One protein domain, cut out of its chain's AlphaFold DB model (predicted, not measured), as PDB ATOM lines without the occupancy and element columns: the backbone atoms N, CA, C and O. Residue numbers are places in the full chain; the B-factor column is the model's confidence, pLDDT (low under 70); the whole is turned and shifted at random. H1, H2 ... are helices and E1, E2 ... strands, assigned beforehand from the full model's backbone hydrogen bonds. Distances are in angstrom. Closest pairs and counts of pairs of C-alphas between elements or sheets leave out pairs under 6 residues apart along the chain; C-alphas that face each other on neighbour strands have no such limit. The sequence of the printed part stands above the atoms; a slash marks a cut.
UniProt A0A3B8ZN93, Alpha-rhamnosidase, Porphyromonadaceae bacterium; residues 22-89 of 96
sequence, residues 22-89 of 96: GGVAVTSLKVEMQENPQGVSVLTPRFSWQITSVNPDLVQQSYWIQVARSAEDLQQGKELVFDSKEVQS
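This is residues 22 to 89 of the 96 residues of the protein "Alpha-rhamnosidase" of Porphyromonadaceae bacterium (UniProt A0A3B8ZN93). A long two-stranded hairpin, E1 and E2, makes one part; a small pair of short strands, E3 and E4, with the short helix H1 beside it makes the other. The 68 printed residues run E1, E2, E3, H1, E4, with both sheets antiparallel. The class is mixed, helices and strands, with under half of the residues in named elements. The whole is loose, radius of gyration of the C-alphas 13.7 A, spanning 37 by 26 by 21 A.

E1, residues 24 to 31, and E2, residues 47 to 53, form a hairpin at 158 degrees; N 27 and O 50 are 2.9 A apart, within hydrogen-bond range. E3, residues 66 to 68, is antiparallel to E4, residues 80 to 83, at 173 degrees, with N 81 and O 67 at 2.8 A. In H1, residues 71 to 76, every O i to N i+4 pair is within hydrogen-bond range. The closest C-alphas of H1 and E3, Leu 74 and Ala 68, are 5.2 A apart. E2 and E3 are apart.

E1 spans 21.2 A from C-alpha 24 at (54.345, 62.279, 82.248), E2 20.3 A, E3 6.9 A, H1 8.6 A and E4 6.6 A, to C-alpha 83 at (54.159, 43.958, 94.501).

The farthest C-alphas, Gly 22 and Ser 41, are 38.8 A apart. The printed part has no cut. The links E1 to E2 and E2 to E3 are long. Residue 22 is under pLDDT 70.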
ATOM      1  N   GLY A  22      57.919  68.575  81.429       65.81
ATOM      2  CA  GLY A  22      56.706  68.125  80.761       65.81
ATOM      3  C   GLY A  22      56.102  66.965  81.546       65.81
ATOM      4  O   GLY A  22      56.803  66.002  81.850       65.81
ATOM      5  N   GLY A  23      54.828  67.081  81.920       84.00
ATOM      6  CA  GLY A  23      54.159  66.067  82.730       84.00
ATOM      7  C   GLY A  23      54.102  64.731  81.994       84.00
ATOM      8  O   GLY A  23      53.643  64.676  80.856       84.00
ATOM      9  N   VAL A  24      54.576  63.670  82.646       91.62
ATOM     10  CA  VAL A  24      54.345  62.279  82.248       91.62
ATOM     11  C   VAL A  24      53.273  61.729  83.178       91.62
ATOM     12  O   VAL A  24      53.362  61.915  84.391       91.62
ATOM     13  N   ALA A  25      52.252  61.082  82.624       94.44
ATOM     14  CA  ALA A  25      51.166  60.502  83.405       94.44
ATOM     15  C   ALA A  25      50.812  59.108  82.892       94.44
ATOM     16  O   ALA A  25      50.758  58.887  81.682       94.44
ATOM     17  N   VAL A  26      50.535  58.196  83.822       96.31
ATOM     18  CA  VAL A  26      49.945  56.892  83.520       96.31
ATOM     19  C   VAL A  26      48.430  57.061  83.450       96.31
ATOM     20  O   VAL A  26      47.823  57.648  84.344       96.31
ATOM     21  N   THR A  27      47.816  56.576  82.378       96.75
ATOM     22  CA  THR A  27      46.381  56.723  82.108       96.75
ATOM     23  C   THR A  27      45.792  55.411  81.594       96.75
ATOM     24  O   THR A  27      46.520  54.453  81.325       96.75
ATOM     25  N   SER A  28      44.463  55.352  81.461       97.38
ATOM     26  CA  SER A  28      43.758  54.227  80.827       97.38
ATOM     27  C   SER A  28      44.131  52.856  81.413       97.38
ATOM     28  O   SER A  28      44.407  51.917  80.663       97.38
ATOM     29  N   LEU A  29      44.169  52.752  82.748       98.00
ATOM     30  CA  LEU A  29      44.468  51.505  83.452       98.00
ATOM     31  C   LEU A  29      43.407  50.447  83.140       98.00
ATOM     32  O   LEU A  29      42.205  50.709  83.229       98.00
ATOM     33  N   LYS A  30      43.857  49.247  82.782       98.50
ATOM     34  CA  LYS A  30      42.992  48.125  82.420       98.50
ATOM     35  C   LYS A  30      43.490  46.828  83.030       98.50
ATOM     36  O   LYS A  30      44.693  46.600  83.138       98.50
ATOM     37  N   VAL A  31      42.537  45.957  83.332       98.38
ATOM     38  CA  VAL A  31      42.765  44.551  83.663       98.38
ATOM     39  C   VAL A  31      42.045  43.730  82.605       98.38
ATOM     40  O   VAL A  31      40.878  43.990  82.325       98.38
ATOM     41  N   GLU A  32      42.737  42.788  81.964       98.00
ATOM     42  CA  GLU A  32      42.173  41.970  80.879       98.00
ATOM     43  C   GLU A  32      41.499  42.825  79.780       98.00
ATOM     44  O   GLU A  32      40.422  42.515  79.277       98.00
ATOM     45  N   MET A  33      42.144  43.943  79.414       97.69
ATOM     46  CA  MET A  33      41.663  44.940  78.439       97.69
ATOM     47  C   MET A  33      40.354  45.662  78.810       97.69
ATOM     48  O   MET A  33      39.810  46.399  77.980       97.69
ATOM     49  N   GLN A  34      39.880  45.523  80.048       98.25
ATOM     50  CA  GLN A  34      38.666  46.155  80.562       98.25
ATOM     51  C   GLN A  34      38.991  47.203  81.632       98.25
ATOM     52  O   GLN A  34      39.949  47.063  82.392       98.25
ATOM     53  N   GLU A  35      38.189  48.265  81.686       98.12
ATOM     54  CA  GLU A  35      38.262  49.286  82.733       98.12
ATOM     55  C   GLU A  35      37.435  48.834  83.944       98.12
ATOM     56  O   GLU A  35      36.258  48.514  83.796       98.12
ATOM     57  N   ASN A  36      38.060  48.792  85.126       96.81
ATOM     58  CA  ASN A  36      37.441  48.402  86.401       96.81
ATOM     59  C   ASN A  36      36.534  47.148  86.322       96.81
ATOM     60  O   ASN A  36      35.378  47.200  86.759       96.81
ATOM     61  N   PRO A  37      37.014  46.024  85.751       97.62
ATOM     62  CA  PRO A  37      36.174  44.853  85.542       97.62
ATOM     63  C   PRO A  37      35.732  44.215  86.861       97.62
ATOM     64  O   PRO A  37      36.462  44.195  87.851       97.62
ATOM     65  N   GLN A  38      34.540  43.621  86.842       97.38
ATOM     66  CA  GLN A  38      34.002  42.817  87.939       97.38
ATOM     67  C   GLN A  38      33.919  41.348  87.520       97.38
ATOM     68  O   GLN A  38      33.622  41.041  86.369       97.38
ATOM     69  N   GLY A  39      34.160  40.434  88.463       96.12
ATOM     70  CA  GLY A  39      34.073  38.994  88.198       96.12
ATOM     71  C   GLY A  39      35.241  38.426  87.384       96.12
ATOM     72  O   GLY A  39      35.060  37.449  86.661       96.12
ATOM     73  N   VAL A  40      36.439  39.014  87.494       96.06
ATOM     74  CA  VAL A  40      37.658  38.471  86.875       96.06
ATOM     75  C   VAL A  40      37.990  37.117  87.514       96.06
ATOM     76  O   VAL A  40      38.338  37.049  88.689       96.06
ATOM     77  N   SER A  41      37.865  36.036  86.743       96.06
ATOM     78  CA  SER A  41      38.156  34.660  87.184       96.06
ATOM     79  C   SER A  41      39.534  34.152  86.742       96.06
ATOM     80  O   SER A  41      39.944  33.056  87.126       96.06
ATOM     81  N   VAL A  42      40.253  34.940  85.937       96.38
ATOM     82  CA  VAL A  42      41.621  34.640  85.497       96.38
ATOM     83  C   VAL A  42      42.559  34.712  86.702       96.38
ATOM     84  O   VAL A  42      42.597  35.720  87.398       96.38
ATOM     85  N   LEU A  43      43.325  33.644  86.941       93.56
ATOM     86  CA  LEU A  43      44.211  33.530  88.110       93.56
ATOM     87  C   LEU A  43      45.454  34.429  88.025       93.56
ATOM     88  O   LEU A  43      45.999  34.821  89.052       93.56
ATOM     89  N   THR A  44      45.887  34.749  86.806       95.31
ATOM     90  CA  THR A  44      47.010  35.650  86.512       95.31
ATOM     91  C   THR A  44      46.508  36.728  85.553       95.31
ATOM     92  O   THR A  44      46.673  36.594  84.337       95.31
ATOM     93  N   PRO A  45      45.741  37.706  86.062       96.56
ATOM     94  CA  PRO A  45      45.133  38.729  85.228       96.56
ATOM     95  C   PRO A  45      46.204  39.659  84.662       96.56
ATOM     96  O   PRO A  45      47.136  40.044  85.358       96.56
ATOM     97  N   ARG A  46      46.042  40.062  83.406       98.25
ATOM     98  CA  ARG A  46      46.997  40.912  82.702       98.25
ATOM     99  C   ARG A  46      46.630  42.378  82.839       98.25
ATOM    100  O   ARG A  46      45.503  42.784  82.540       98.25
ATOM    101  N   PHE A  47      47.604  43.185  83.218       98.56
ATOM    102  CA  PHE A  47      47.498  44.625  83.373       98.56
ATOM    103  C   PHE A  47      47.882  45.341  82.081       98.56
ATOM    104  O   PHE A  47      48.699  44.876  81.286       98.56
ATOM    105  N   SER A  48      47.252  46.478  81.815       98.75
ATOM    106  CA  SER A  48      47.634  47.366  80.717       98.75
ATOM    107  C   SER A  48      47.461  48.815  81.132       98.75
ATOM    108  O   SER A  48      46.550  49.144  81.891       98.75
ATOM    109  N   TRP A  49      48.316  49.682  80.612       98.56
ATOM    110  CA  TRP A  49      48.262  51.115  80.854       98.56
ATOM    111  C   TRP A  49      48.751  51.883  79.632       98.56
ATOM    112  O   TRP A  49      49.405  51.350  78.738       98.56
ATOM    113  N   GLN A  50      48.415  53.163  79.593       97.81
ATOM    114  CA  GLN A  50      48.966  54.112  78.638       97.81
ATOM    115  C   GLN A  50      49.848  55.106  79.379       97.81
ATOM    116  O   GLN A  50      49.655  55.355  80.569       97.81
ATOM    117  N   ILE A  51      50.806  55.693  78.666       96.50
ATOM    118  CA  ILE A  51      51.595  56.805  79.180       96.50
ATOM    119  C   ILE A  51      51.403  57.988  78.242       96.50
ATOM    120  O   ILE A  51      51.597  57.877  77.034       96.50
ATOM    121  N   THR A  52      51.007  59.122  78.806       94.62
ATOM    122  CA  THR A  52      50.848  60.380  78.075       94.62
ATOM    123  C   THR A  52      51.941  61.352  78.485       94.62
ATOM    124  O   THR A  52      52.238  61.476  79.675       94.62
ATOM    125  N   SER A  53      52.504  62.069  77.516       93.06
ATOM    126  CA  SER A  53      53.460  63.149  77.746       93.06
ATOM    127  C   SER A  53      53.183  64.318  76.808       93.06
ATOM    128  O   SER A  53      52.659  64.134  75.711       93.06
ATOM    129  N   VAL A  54      53.551  65.522  77.242       91.56
ATOM    130  CA  VAL A  54      53.611  66.704  76.365       91.56
ATOM    131  C   VAL A  54      54.864  66.712  75.482       91.56
ATOM    132  O   VAL A  54      54.931  67.491  74.534       91.56
ATOM    133  N   ASN A  55      55.851  65.867  75.794       88.50
ATOM    134  CA  ASN A  55      57.090  65.742  75.038       88.50
ATOM    135  C   ASN A  55      56.997  64.573  74.040       88.50
ATOM    136  O   ASN A  55      56.420  63.536  74.380       88.50
ATOM    137  N   PRO A  56      57.573  64.712  72.832       88.06
ATOM    138  CA  PRO A  56      57.697  63.608  71.886       88.06
ATOM    139  C   PRO A  56      58.730  62.573  72.359       88.06
ATOM    140  O   PRO A  56      59.434  62.788  73.346       88.06
ATOM    141  N   ASP A  57      58.820  61.459  71.629       90.75
ATOM    142  CA  ASP A  57      59.850  60.421  71.786       90.75
ATOM    143  C   ASP A  57      59.926  59.798  73.195       90.75
ATOM    144  O   ASP A  57      60.984  59.392  73.677       90.75
ATOM    145  N   LEU A  58      58.774  59.699  73.864       91.56
ATOM    146  CA  LEU A  58      58.642  59.030  75.154       91.56
ATOM    147  C   LEU A  58      58.788  57.507  74.998       91.56
ATOM    148  O   LEU A  58      58.019  56.875  74.275       91.56
ATOM    149  N   VAL A  59      59.701  56.913  75.770       94.12
ATOM    150  CA  VAL A  59      59.864  55.456  75.887       94.12
ATOM    151  C   VAL A  59      59.896  55.059  77.363       94.12
ATOM    152  O   VAL A  59      60.696  55.594  78.134       94.12
ATOM    153  N   GLN A  60      59.046  54.109  77.763       96.62
ATOM    154  CA  GLN A  60      59.082  53.518  79.105       96.62
ATOM    155  C   GLN A  60      60.373  52.711  79.291       96.62
ATOM    156  O   GLN A  60      60.754  51.957  78.405       96.62
ATOM    157  N   GLN A  61      61.031  52.852  80.441       97.56
ATOM    158  CA  GLN A  61      62.231  52.069  80.782       97.56
ATOM    159  C   GLN A  61      61.933  50.973  81.813       97.56
ATOM    160  O   GLN A  61      62.507  49.887  81.765       97.56
ATOM    161  N   SER A  62      61.015  51.247  82.737       98.06
ATOM    162  CA  SER A  62      60.596  50.307  83.766       98.06
ATOM    163  C   SER A  62      59.144  50.541  84.180       98.06
ATOM    164  O   SER A  62      58.551  51.578  83.864       98.06
ATOM    165  N   TYR A  63      58.572  49.566  84.884       98.00
ATOM    166  CA  TYR A  63      57.265  49.673  85.531       98.00
ATOM    167  C   TYR A  63      57.293  49.103  86.953       98.00
ATOM    168  O   TYR A  63      58.176  48.324  87.311       98.00
ATOM    169  N   TRP A  64      56.295  49.477  87.755       97.62
ATOM    170  CA  TRP A  64      56.062  48.932  89.091       97.62
ATOM    171  C   TRP A  64      54.552  48.811  89.339       97.62
ATOM    172  O   TRP A  64      53.842  49.813  89.380       97.62
ATOM    173  N   ILE A  65      54.063  47.578  89.479       97.31
ATOM    174  CA  ILE A  65      52.661  47.255  89.756       97.31
ATOM    175  C   ILE A  65      52.510  46.891  91.234       97.31
ATOM    176  O   ILE A  65      53.214  46.022  91.754       97.31
ATOM    177  N   GLN A  66      51.551  47.533  91.895       97.25
ATOM    178  CA  GLN A  66      51.144  47.239  93.265       97.25
ATOM    179  C   GLN A  66      49.642  46.971  93.295       97.25
ATOM    180  O   GLN A  66      48.864  47.668  92.641       97.25
ATOM    181  N   VAL A  67      49.231  45.965  94.063       96.38
ATOM    182  CA  VAL A  67      47.821  45.609  94.245       96.38
ATOM    183  C   VAL A  67      47.552  45.465  95.734       96.38
ATOM    184  O   VAL A  67      48.318  44.824  96.454       96.38
ATOM    185  N   ALA A  68      46.439  46.027  96.192       97.31
ATOM    186  CA  ALA A  68      45.969  45.912  97.567       97.31
ATOM    187  C   ALA A  68      44.464  45.623  97.597       97.31
ATOM    188  O   ALA A  68      43.778  45.697  96.575       97.31
ATOM    189  N   ARG A  69      43.949  45.286  98.782       96.44
ATOM    190  CA  ARG A  69      42.512  45.030  98.984       96.44
ATOM    191  C   ARG A  69      41.692  46.307  99.155       96.44
ATOM    192  O   ARG A  69      40.477  46.260  98.990       96.44
ATOM    193  N   SER A  70      42.341  47.419  99.488       97.00
ATOM    194  CA  SER A  70      41.720  48.731  99.667       97.00
ATOM    195  C   SER A  70      42.590  49.828  99.050       97.00
ATOM    196  O   SER A  70      43.788  49.639  98.820       97.00
ATOM    197  N   ALA A  71      41.986  50.982  98.764       96.19
ATOM    198  CA  ALA A  71      42.720  52.135  98.251       96.19
ATOM    199  C   ALA A  71      43.657  52.716  99.321       96.19
ATOM    200  O   ALA A  71      44.749  53.178  99.001       96.19
ATOM    201  N   GLU A  72      43.248  52.658 100.587       97.69
ATOM    202  CA  GLU A  72      44.013  53.125 101.739       97.69
ATOM    203  C   GLU A  72      45.297  52.309 101.925       97.69
ATOM    204  O   GLU A  72      46.372  52.890 102.088       97.69
ATOM    205  N   ASP A  73      45.207  50.978 101.841       97.62
ATOM    206  CA  ASP A  73      46.364  50.078 101.930       97.62
ATOM    207  C   ASP A  73      47.343  50.326 100.774       97.62
ATOM    208  O   ASP A  73      48.553  50.443 100.992       97.62
ATOM    209  N   LEU A  74      46.813  50.502  99.554       96.69
ATOM    210  CA  LEU A  74      47.613  50.815  98.370       96.69
ATOM    211  C   LEU A  74      48.352  52.151  98.526       96.69
ATOM    212  O   LEU A  74      49.555  52.215  98.292       96.69
ATOM    213  N   GLN A  75      47.659  53.206  98.971       96.25
ATOM    214  CA  GLN A  75      48.256  54.530  99.196       96.25
ATOM    215  C   GLN A  75      49.341  54.510 100.279       96.25
ATOM    216  O   GLN A  75      50.306  55.268 100.198       96.25
ATOM    217  N   GLN A  76      49.193  53.658 101.294       96.25
ATOM    218  CA  GLN A  76      50.186  53.503 102.357       96.25
ATOM    219  C   GLN A  76      51.331  52.550 101.988       96.25
ATOM    220  O   GLN A  76      52.313  52.488 102.731       96.25
ATOM    221  N   GLY A  77      51.211  51.794 100.893       93.56
ATOM    222  CA  GLY A  77      52.154  50.735 100.537       93.56
ATOM    223  C   GLY A  77      52.215  49.610 101.578       93.56
ATOM    224  O   GLY A  77      53.276  49.023 101.786       93.56
ATOM    225  N   LYS A  78      51.105  49.342 102.276       93.19
ATOM    226  CA  LYS A  78      50.985  48.309 103.320       93.19
ATOM    227  C   LYS A  78      49.986  47.249 102.888       93.19
ATOM    228  O   LYS A  78      49.166  47.512 102.020       93.19
ATOM    229  N   GLU A  79      50.069  46.056 103.480       94.56
ATOM    230  CA  GLU A  79      49.118  44.958 103.222       94.56
ATOM    231  C   GLU A  79      48.889  44.689 101.714       94.56
ATOM    232  O   GLU A  79      47.792  44.336 101.271       94.56
ATOM    233  N   LEU A  80      49.942  44.878 100.904       97.69
ATOM    234  CA  LEU A  80      49.895  44.627  99.468       97.69
ATOM    235  C   LEU A  80      49.682  43.130  99.232       97.69
ATOM    236  O   LEU A  80      50.397  42.294  99.786       97.69
ATOM    237  N   VAL A  81      48.721  42.788  98.374       96.25
ATOM    238  CA  VAL A  81      48.508  41.399  97.936       96.25
ATOM    239  C   VAL A  81      49.473  41.010  96.821       96.25
ATOM    240  O   VAL A  81      49.728  39.825  96.618       96.25
ATOM    241  N   PHE A  82      50.009  42.003  96.109       96.00
ATOM    242  CA  PHE A  82      51.040  41.834  95.096       96.00
ATOM    243  C   PHE A  82      51.889  43.102  94.974       96.00
ATOM    244  O   PHE A  82      51.382  44.221  95.070       96.00
ATOM    245  N   ASP A  83      53.182  42.905  94.738       97.19
ATOM    246  CA  ASP A  83      54.159  43.958  94.501       97.19
ATOM    247  C   ASP A  83      55.224  43.416  93.535       97.19
ATOM    248  O   ASP A  83      56.022  42.553  93.913       97.19
ATOM    249  N   SER A  84      55.234  43.907  92.290       97.44
ATOM    250  CA  SER A  84      56.202  43.467  91.274       97.44
ATOM    251  C   SER A  84      57.631  43.929  91.556       97.44
ATOM    252  O   SER A  84      58.563  43.430  90.929       97.44
ATOM    253  N   LYS A  85      57.806  44.917  92.448       97.38
ATOM    254  CA  LYS A  85      58.968  45.816  92.477       97.38
ATOM    255  C   LYS A  85      59.184  46.487  91.118       97.38
ATOM    256  O   LYS A  85      58.330  46.421  90.231       97.38
ATOM    257  N   GLU A  86      60.302  47.184  90.972       98.19
ATOM    258  CA  GLU A  86      60.688  47.733  89.681       98.19
ATOM    259  C   GLU A  86      61.072  46.604  88.717       98.19
ATOM    260  O   GLU A  86      61.956  45.794  89.003       98.19
ATOM    261  N   VAL A  87      60.426  46.580  87.554       98.56
ATOM    262  CA  VAL A  87      60.731  45.667  86.453       98.56
ATOM    263  C   VAL A  87      61.274  46.477  85.282       98.56
ATOM    264  O   VAL A  87      60.592  47.366  84.777       98.56
ATOM    265  N   GLN A  88      62.493  46.165  84.837       98.50
ATOM    266  CA  GLN A  88      63.128  46.797  83.672       98.50
ATOM    267  C   GLN A  88      62.489  46.261  82.383       98.50
ATOM    268  O   GLN A  88      62.790  45.146  81.954       98.50
ATOM    269  N   SER A  89      61.552  47.017  81.814       98.31
ATOM    270  CA  SER A  89      60.794  46.648  80.618       98.31
ATOM    271  C   SER A  89      60.045  47.854  80.050       98.31
ATOM    272  O   SER A  89      59.492  48.674  80.790       98.31
TER     273      SER A  89